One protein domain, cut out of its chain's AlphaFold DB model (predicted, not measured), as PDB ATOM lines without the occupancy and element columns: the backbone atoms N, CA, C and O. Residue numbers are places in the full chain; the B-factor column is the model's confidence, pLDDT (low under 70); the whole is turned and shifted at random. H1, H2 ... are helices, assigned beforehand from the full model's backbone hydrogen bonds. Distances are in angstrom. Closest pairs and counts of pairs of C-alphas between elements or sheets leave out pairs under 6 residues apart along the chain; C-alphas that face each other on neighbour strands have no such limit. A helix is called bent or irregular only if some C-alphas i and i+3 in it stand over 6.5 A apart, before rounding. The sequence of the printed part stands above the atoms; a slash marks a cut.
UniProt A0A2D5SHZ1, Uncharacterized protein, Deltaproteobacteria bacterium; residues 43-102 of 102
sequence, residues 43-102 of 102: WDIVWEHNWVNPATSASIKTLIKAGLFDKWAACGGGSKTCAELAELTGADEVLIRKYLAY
ATOM      1  N   TRP A  43     139.603 145.993 258.407       96.56
ATOM      2  CA  TRP A  43     140.889 146.127 257.729       96.56
ATOM      3  C   TRP A  43     142.055 145.673 258.609       96.56
ATOM      4  O   TRP A  43     142.909 144.937 258.121       96.56
ATOM      5  N   ASP A  44     142.055 146.026 259.898       96.69
ATOM      6  CA  ASP A  44     143.097 145.592 260.840       96.69
ATOM      7  C   ASP A  44     143.148 144.063 260.924       96.69
ATOM      8  O   ASP A  44     144.214 143.462 260.807       96.69
ATOM      9  N   ILE A  45     141.978 143.421 261.013       95.19
ATOM     10  CA  ILE A  45     141.861 141.957 261.069       95.19
ATOM     11  C   ILE A  45     142.421 141.309 259.793       95.19
ATOM     12  O   ILE A  45     143.179 140.339 259.859       95.19
ATOM     13  N   VAL A  46     142.052 141.834 258.621       97.12
ATOM     14  CA  VAL A  46     142.527 141.328 257.323       97.12
ATOM     15  C   VAL A  46     144.036 141.527 257.179       97.12
ATOM     16  O   VAL A  46     144.720 140.619 256.704       97.12
ATOM     17  N   TRP A  47     144.561 142.678 257.595       96.50
ATOM     18  CA  TRP A  47     145.987 142.988 257.553       96.50
ATOM     19  C   TRP A  47     146.803 142.053 258.451       96.50
ATOM     20  O   TRP A  47     147.790 141.464 258.003       96.50
ATOM     21  N   GLU A  48     146.363 141.840 259.693       95.19
ATOM     22  CA  GLU A  48     147.002 140.895 260.610       95.19
ATOM     23  C   GLU A  48     147.018 139.476 260.046       95.19
ATOM     24  O   GLU A  48     148.058 138.816 260.031       95.19
ATOM     25  N   HIS A  49     145.866 139.006 259.563       95.44
ATOM     26  CA  HIS A  49     145.716 137.633 259.101       95.44
ATOM     27  C   HIS A  49     146.532 137.341 257.840       95.44
ATOM     28  O   HIS A  49     147.147 136.281 257.745       95.44
ATOM     29  N   ASN A  50     146.536 138.262 256.874       96.44
ATOM     30  CA  ASN A  50     147.153 138.021 255.569       96.44
ATOM     31  C   ASN A  50     148.615 138.463 255.494       96.44
ATOM     32  O   ASN A  50     149.361 137.915 254.686       96.44
ATOM     33  N   TRP A  51     149.027 139.443 256.303       94.94
ATOM     34  CA  TRP A  51     150.364 140.028 256.213       94.94
ATOM     35  C   TRP A  51     151.197 139.777 257.458       94.94
ATOM     36  O   TRP A  51     152.237 139.128 257.358       94.94
ATOM     37  N   VAL A  52     150.745 140.246 258.623       94.94
ATOM     38  CA  VAL A  52     151.560 140.197 259.849       94.94
ATOM     39  C   VAL A  52     151.814 138.747 260.265       94.94
ATOM     40  O   VAL A  52     152.962 138.315 260.301       94.94
ATOM     41  N   ASN A  53     150.762 137.954 260.481       94.44
ATOM     42  CA  ASN A  53     150.903 136.589 260.993       94.44
ATOM     43  C   ASN A  53     151.718 135.671 260.058       94.44
ATOM     44  O   ASN A  53     152.593 134.944 260.552       94.44
ATOM     45  N   PRO A  54     151.506 135.682 258.723       96.75
ATOM     46  CA  PRO A  54     152.324 134.894 257.809       96.75
ATOM     47  C   PRO A  54     153.768 135.392 257.727       96.75
ATOM     48  O   PRO A  54     154.675 134.559 257.690       96.75
ATOM     49  N   ALA A  55     154.002 136.712 257.744       96.00
ATOM     50  CA  ALA A  55     155.350 137.276 257.723       96.00
ATOM     51  C   ALA A  55     156.133 136.900 258.985       96.00
ATOM     52  O   ALA A  55     157.220 136.341 258.863       96.00
ATOM     53  N   THR A  56     155.560 137.085 260.179       96.56
ATOM     54  CA  THR A  56     156.176 136.667 261.450       96.56
ATOM     55  C   THR A  56     156.464 135.162 261.447       96.56
ATOM     56  O   THR A  56     157.575 134.731 261.763       96.56
ATOM     57  N   SER A  57     155.514 134.341 260.986       96.56
ATOM     58  CA  SER A  57     155.712 132.888 260.872       96.56
ATOM     59  C   SER A  57     156.848 132.514 259.910       96.56
ATOM     60  O   SER A  57     157.627 131.601 260.193       96.56
ATOM     61  N   ALA A  58     156.950 133.189 258.763       97.00
ATOM     62  CA  ALA A  58     158.008 132.961 257.783       97.00
ATOM     63  C   ALA A  58     159.378 133.413 258.310       97.00
ATOM     64  O   ALA A  58     160.359 132.683 258.147       97.00
ATOM     65  N   SER A  59     159.439 134.561 258.989       97.31
ATOM     66  CA  SER A  59     160.639 135.083 259.648       97.31
ATOM     67  C   SER A  59     161.173 134.092 260.680       97.31
ATOM     68  O   SER A  59     162.320 133.657 260.577       97.31
ATOM     69  N   ILE A  60     160.321 133.626 261.601       97.00
ATOM     70  CA  ILE A  60     160.704 132.653 262.636       97.00
ATOM     71  C   ILE A  60     161.215 131.354 262.003       97.00
ATOM     72  O   ILE A  60     162.293 130.880 262.355       97.00
ATOM     73  N   LYS A  61     160.493 130.789 261.025       97.62
ATOM     74  CA  LYS A  61     160.923 129.559 260.333       97.62
ATOM     75  C   LYS A  61     162.259 129.731 259.612       97.62
ATOM     76  O   LYS A  61     163.066 128.804 259.591       97.62
ATOM     77  N   THR A  62     162.501 130.905 259.039       97.44
ATOM     78  CA  THR A  62     163.764 131.220 258.365       97.44
ATOM     79  C   THR A  62     164.915 131.293 259.367       97.44
ATOM     80  O   THR A  62     165.955 130.678 259.138       97.44
ATOM     81  N   LEU A  63     164.713 131.948 260.514       97.50
ATOM     82  CA  LEU A  63     165.703 132.025 261.594       97.50
ATOM     83  C   LEU A  63     165.981 130.654 262.236       97.50
ATOM     84  O   LEU A  63     167.139 130.332 262.503       97.50
ATOM     85  N   ILE A  64     164.953 129.813 262.409       97.69
ATOM     86  CA  ILE A  64     165.114 128.409 262.829       97.69
ATOM     87  C   ILE A  64     165.986 127.659 261.820       97.69
ATOM     88  O   ILE A  64     166.950 127.006 262.204       97.69
ATOM     89  N   LYS A  65     165.702 127.785 260.518       97.31
ATOM     90  CA  LYS A  65     166.483 127.113 259.469       97.31
ATOM     91  C   LYS A  65     167.932 127.609 259.394       97.31
ATOM     92  O   LYS A  65     168.815 126.829 259.051       97.31
ATOM     93  N   ALA A  66     168.187 128.870 259.738       96.69
ATOM     94  CA  ALA A  66     169.538 129.419 259.883       96.69
ATOM     95  C   ALA A  66     170.275 128.905 261.142       96.69
ATOM     96  O   ALA A  66     171.456 129.200 261.338       96.69
ATOM     97  N   GLY A  67     169.592 128.144 262.007       97.12
ATOM     98  CA  GLY A  67     170.124 127.646 263.273       97.12
ATOM     99  C   GLY A  67     170.318 128.744 264.316       97.12
ATOM    100  O   GLY A  67     171.098 128.554 265.245       97.12
ATOM    101  N   LEU A  68     169.657 129.899 264.161       97.62
ATOM    102  CA  LEU A  68     169.868 131.064 265.023       97.62
ATOM    103  C   LEU A  68     169.615 130.721 266.492       97.62
ATOM    104  O   LEU A  68     170.495 130.931 267.321       97.62
ATOM    105  N   PHE A  69     168.442 130.166 266.798       96.94
ATOM    106  CA  PHE A  69     168.029 129.898 268.176       96.94
ATOM    107  C   PHE A  69     168.900 128.832 268.849       96.94
ATOM    108  O   PHE A  69     169.333 129.040 269.980       96.94
ATOM    109  N   ASP A  70     169.238 127.751 268.141       97.50
ATOM    110  CA  ASP A  70     170.083 126.678 268.680       97.50
ATOM    111  C   ASP A  70     171.504 127.171 268.969       97.50
ATOM    112  O   ASP A  70     172.050 126.937 270.048       97.50
ATOM    113  N   LYS A  71     172.108 127.907 268.030       97.56
ATOM    114  CA  LYS A  71     173.463 128.443 268.205       97.56
ATOM    115  C   LYS A  71     173.505 129.543 269.267       97.56
ATOM    116  O   LYS A  71     174.465 129.632 270.032       97.56
ATOM    117  N   TRP A  72     172.472 130.382 269.330       97.50
ATOM    118  CA  TRP A  72     172.334 131.415 270.356       97.50
ATOM    119  C   TRP A  72     172.207 130.797 271.752       97.50
ATOM    120  O   TRP A  72     172.920 131.203 272.671       97.50
ATOM    121  N   ALA A  73     171.390 129.753 271.897       97.12
ATOM    122  CA  ALA A  73     171.278 129.000 273.141       97.12
ATOM    123  C   ALA A  73     172.605 128.315 273.518       97.12
ATOM    124  O   ALA A  73     173.030 128.392 274.671       97.12
ATOM    125  N   ALA A  74     173.313 127.721 272.551       96.81
ATOM    126  CA  ALA A  74     174.595 127.048 272.780       96.81
ATOM    127  C   ALA A  74     175.711 127.981 273.292       96.81
ATOM    128  O   ALA A  74     176.642 127.517 273.945       96.81
ATOM    129  N   CYS A  75     175.616 129.291 273.037       94.69
ATOM    130  CA  CYS A  75     176.543 130.297 273.569       94.69
ATOM    131  C   CYS A  75     175.997 131.061 274.792       94.69
ATOM    132  O   CYS A  75     176.500 132.133 275.126       94.69
ATOM    133  N   GLY A  76     174.983 130.509 275.469       94.75
ATOM    134  CA  GLY A  76     174.475 131.000 276.753       94.75
ATOM    135  C   GLY A  76     173.252 131.915 276.679       94.75
ATOM    136  O   GLY A  76     172.801 132.378 277.720       94.75
ATOM    137  N   GLY A  77     172.699 132.187 275.489       92.75
ATOM    138  CA  GLY A  77     171.425 132.907 275.354       92.75
ATOM    139  C   GLY A  77     171.447 134.377 275.800       92.75
ATOM    140  O   GLY A  77     170.409 134.949 276.119       92.75
ATOM    141  N   GLY A  78     172.626 135.002 275.863       94.62
ATOM    142  CA  GLY A  78     172.767 136.409 276.247       94.62
ATOM    143  C   GLY A  78     172.340 137.388 275.150       94.62
ATOM    144  O   GLY A  78     172.152 137.006 273.992       94.62
ATOM    145  N   SER A  79     172.234 138.671 275.502       95.62
ATOM    146  CA  SER A  79     171.994 139.747 274.531       95.62
ATOM    147  C   SER A  79     173.063 139.740 273.433       95.62
ATOM    148  O   SER A  79     174.251 139.605 273.728       95.62
ATOM    149  N   LYS A  80     172.637 139.891 272.173       95.94
ATOM    150  CA  LYS A  80     173.510 139.961 270.995       95.94
ATOM    151  C   LYS A  80     173.008 140.995 270.005       95.94
ATOM    152  O   LYS A  80     171.806 141.169 269.816       95.94
ATOM    153  N   THR A  81     173.946 141.650 269.344       97.19
ATOM    154  CA  THR A  81     173.694 142.489 268.176       97.19
ATOM    155  C   THR A  81     173.340 141.633 266.958       97.19
ATOM    156  O   THR A  81     173.662 140.445 266.887       97.19
ATOM    157  N   CYS A  82     172.701 142.240 265.952       97.31
ATOM    158  CA  CYS A  82     172.429 141.551 264.685       97.31
ATOM    159  C   CYS A  82     173.721 141.084 263.992       97.31
ATOM    160  O   CYS A  82     173.709 140.021 263.380       97.31
ATOM    161  N   ALA A  83     174.820 141.835 264.123       97.88
ATOM    162  CA  ALA A  83     176.123 141.471 263.564       97.88
ATOM    163  C   ALA A  83     176.685 140.196 264.217       97.88
ATOM    164  O   ALA A  83     177.049 139.256 263.518       97.88
ATOM    165  N   GLU A  84     176.652 140.096 265.548       97.88
ATOM    166  CA  GLU A  84     177.090 138.882 266.255       97.88
ATOM    167  C   GLU A  84     176.219 137.663 265.910       97.88
ATOM    168  O   GLU A  84     176.708 136.539 265.814       97.88
ATOM    169  N   LEU A  85     174.914 137.865 265.706       97.69
ATOM    170  CA  LEU A  85     174.008 136.803 265.262       97.69
ATOM    171  C   LEU A  85     174.276 136.381 263.806       97.69
ATOM    172  O   LEU A  85     174.138 135.198 263.474       97.69
ATOM    173  N   ALA A  86     174.677 137.320 262.949       97.69
ATOM    174  CA  ALA A  86     175.095 137.061 261.572       97.69
ATOM    175  C   ALA A  86     176.363 136.212 261.537       97.69
ATOM    176  O   ALA A  86     176.376 135.166 260.891       97.69
ATOM    177  N   GLU A  87     177.378 136.582 262.317       97.44
ATOM    178  CA  GLU A  87     178.609 135.799 262.463       97.44
ATOM    179  C   GLU A  87     178.328 134.386 262.989       97.44
ATOM    180  O   GLU A  87     178.842 133.401 262.458       97.44
ATOM    181  N   LEU A  88     177.449 134.264 263.988       96.62
ATOM    182  CA  LEU A  88     177.088 132.981 264.585       96.62
ATOM    183  C   LEU A  88     176.391 132.047 263.582       96.62
ATOM    184  O   LEU A  88     176.646 130.838 263.527       96.62
ATOM    185  N   THR A  89     175.475 132.589 262.784       96.75
ATOM    186  CA  THR A  89     174.663 131.790 261.858       96.75
ATOM    187  C   THR A  89     175.308 131.598 260.491       96.75
ATOM    188  O   THR A  89     175.039 130.575 259.859       96.75
ATOM    189  N   GLY A  90     176.174 132.520 260.068       96.44
ATOM    190  CA  GLY A  90     176.653 132.666 258.694       96.44
ATOM    191  C   GLY A  90     175.630 133.329 257.761       96.44
ATOM    192  O   GLY A  90     175.823 133.324 256.547       96.44
ATOM    193  N   ALA A  91     174.521 133.844 258.301       96.69
ATOM    194  CA  ALA A  91     173.493 134.533 257.532       96.69
ATOM    195  C   ALA A  91     173.807 136.030 257.394       96.69
ATOM    196  O   ALA A  91     174.594 136.593 258.147       96.69
ATOM    197  N   ASP A  92     173.160 136.681 256.429       97.62
ATOM    198  CA  ASP A  92     173.302 138.118 256.206       97.62
ATOM    199  C   ASP A  92     172.713 138.939 257.372       97.62
ATOM    200  O   ASP A  92     171.592 138.692 257.828       97.62
ATOM    201  N   GLU A  93     173.459 139.947 257.834       97.56
ATOM    202  CA  GLU A  93     173.063 140.801 258.959       97.56
ATOM    203  C   GLU A  93     171.764 141.569 258.676       97.56
ATOM    204  O   GLU A  93     170.904 141.696 259.555       97.56
ATOM    205  N   VAL A  94     171.594 142.078 257.452       97.12
ATOM    206  CA  VAL A  94     170.402 142.847 257.075       97.12
ATOM    207  C   VAL A  94     169.174 141.944 257.090       97.12
ATOM    208  O   VAL A  94     168.112 142.369 257.549       97.12
ATOM    209  N   LEU A  95     169.303 140.694 256.641       96.00
ATOM    210  CA  LEU A  95     168.224 139.711 256.721       96.00
ATOM    211  C   LEU A  95     167.882 139.344 258.169       96.00
ATOM    212  O   LEU A  95     166.701 139.337 258.511       96.00
ATOM    213  N   ILE A  96     168.873 139.123 259.039       97.00
ATOM    214  CA  ILE A  96     168.627 138.888 260.474       97.00
ATOM    215  C   ILE A  96     167.866 140.055 261.093       97.00
ATOM    216  O   ILE A  96     166.840 139.847 261.739       97.00
ATOM    217  N   ARG A  97     168.326 141.287 260.848       96.88
ATOM    218  CA  ARG A  97     167.680 142.494 261.369       96.88
ATOM    219  C   ARG A  97     166.227 142.596 260.916       96.88
ATOM    220  O   ARG A  97     165.364 142.941 261.713       96.88
ATOM    221  N   LYS A  98     165.950 142.284 259.646       95.38
ATOM    222  CA  LYS A  98     164.586 142.294 259.102       95.38
ATOM    223  C   LYS A  98     163.706 141.225 259.737       95.38
ATOM    224  O   LYS A  98     162.570 141.524 260.077       95.38
ATOM    225  N   TYR A  99     164.208 140.004 259.899       95.88
ATOM    226  CA  TYR A  99     163.410 138.906 260.442       95.88
ATOM    227  C   TYR A  99     163.152 139.025 261.947       95.88
ATOM    228  O   TYR A  99     162.109 138.566 262.395       95.88
ATOM    229  N   LEU A 100     164.050 139.658 262.712       94.94
ATOM    230  CA  LEU A 100     163.854 139.930 264.145       94.94
ATOM    231  C   LEU A 100     162.970 141.154 264.433       94.94
ATOM    232  O   LEU A 100     162.583 141.361 265.577       94.94
ATOM    233  N   ALA A 101     162.685 141.981 263.426       89.62
ATOM    234  CA  ALA A 101     161.839 143.166 263.570       89.62
ATOM    235  C   ALA A 101     160.329 142.875 263.419       89.62
ATOM    236  O   ALA A 101     159.533 143.811 263.511       89.62
ATOM    237  N   TYR A 102     159.954 141.617 263.153       72.25
ATOM    238  CA  TYR A 102     158.572 141.120 263.087       72.25
ATOM    239  C   TYR A 102     158.162 140.431 264.384       72.25
ATOM    240  O   TYR A 102     156.951 140.479 264.691       72.25
TER     241      TYR A 102
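AT A GLANCE: This is residues 43 to 102 of the 102 residues of an uncharacterized protein of Deltaproteobacteria bacterium (UniProt A0A2D5SHZ1). One long, bent helix, H1, forms an arm whose first residues, 43 to 51, stick out free; at its other end three short helices, H2, H3 and H4, make a small head. The chain folds back through this head, and H4 packs on H1b, the second part of the long helix, crossing it. The printed part has 60 residues, with four named helices in the order H1, H2, H3, H4 and no named strand; the class is all helix. It is loose, with a radius of gyration of the C-alphas of 13.1 A, and spans 41 by 19 by 19 A, the free end of H1 adding to the length.

IN THESE COORDINATES: H1, residues 43 to 65, begins with C-alpha 43 at (140.889, 146.127, 257.729). By its hydrogen bonds it was assigned as one helix, but it is bent: C-alphas 50 and 53 are 6.7 A apart. Its arms are H1a, residues 43 to 50, 10.5 A long, and H1b, residues 53 to 65, 18.3 A long. H2 holds residues 68 to 74, 9.9 A, and H3 residues 82 to 89, 10.4 A. H4, residues 93 to 100, 10.6 A, ends with C-alpha 100 at (163.854, 139.930, 264.145).

HOW THE PARTS SIT: H1a and H1b stand at a shallow tilt of 30 degrees. H1b and H2 are close but not clearly touching; their closest C-alphas, of Leu 63 and Phe 69, are 7.3 A apart. H2 touches H3, about perpendicular at 77 degrees, closest at the C-alphas of Leu 68 and Thr 89, 5.8 A. H3 touches H4, about perpendicular at 83 degrees, closest at the C-alphas of Ala 86 and Glu 93, 5.0 A. H4 touches H1b at a steep tilt of 51 degrees, opposite ways, closest at the C-alphas of Ser 59 and Tyr 99, 4.8 A. H1b and H3 are apart. In H1a, H1b, H2, H3 and H4 every O i to N i+4 pair is within hydrogen-bond range.

THE WHOLE: The C-alphas farthest apart, of Trp 43 and Cys 75, are 42.1 A apart. The printed part has no cut, no link is long, and no printed residue is under 70 in pLDDT.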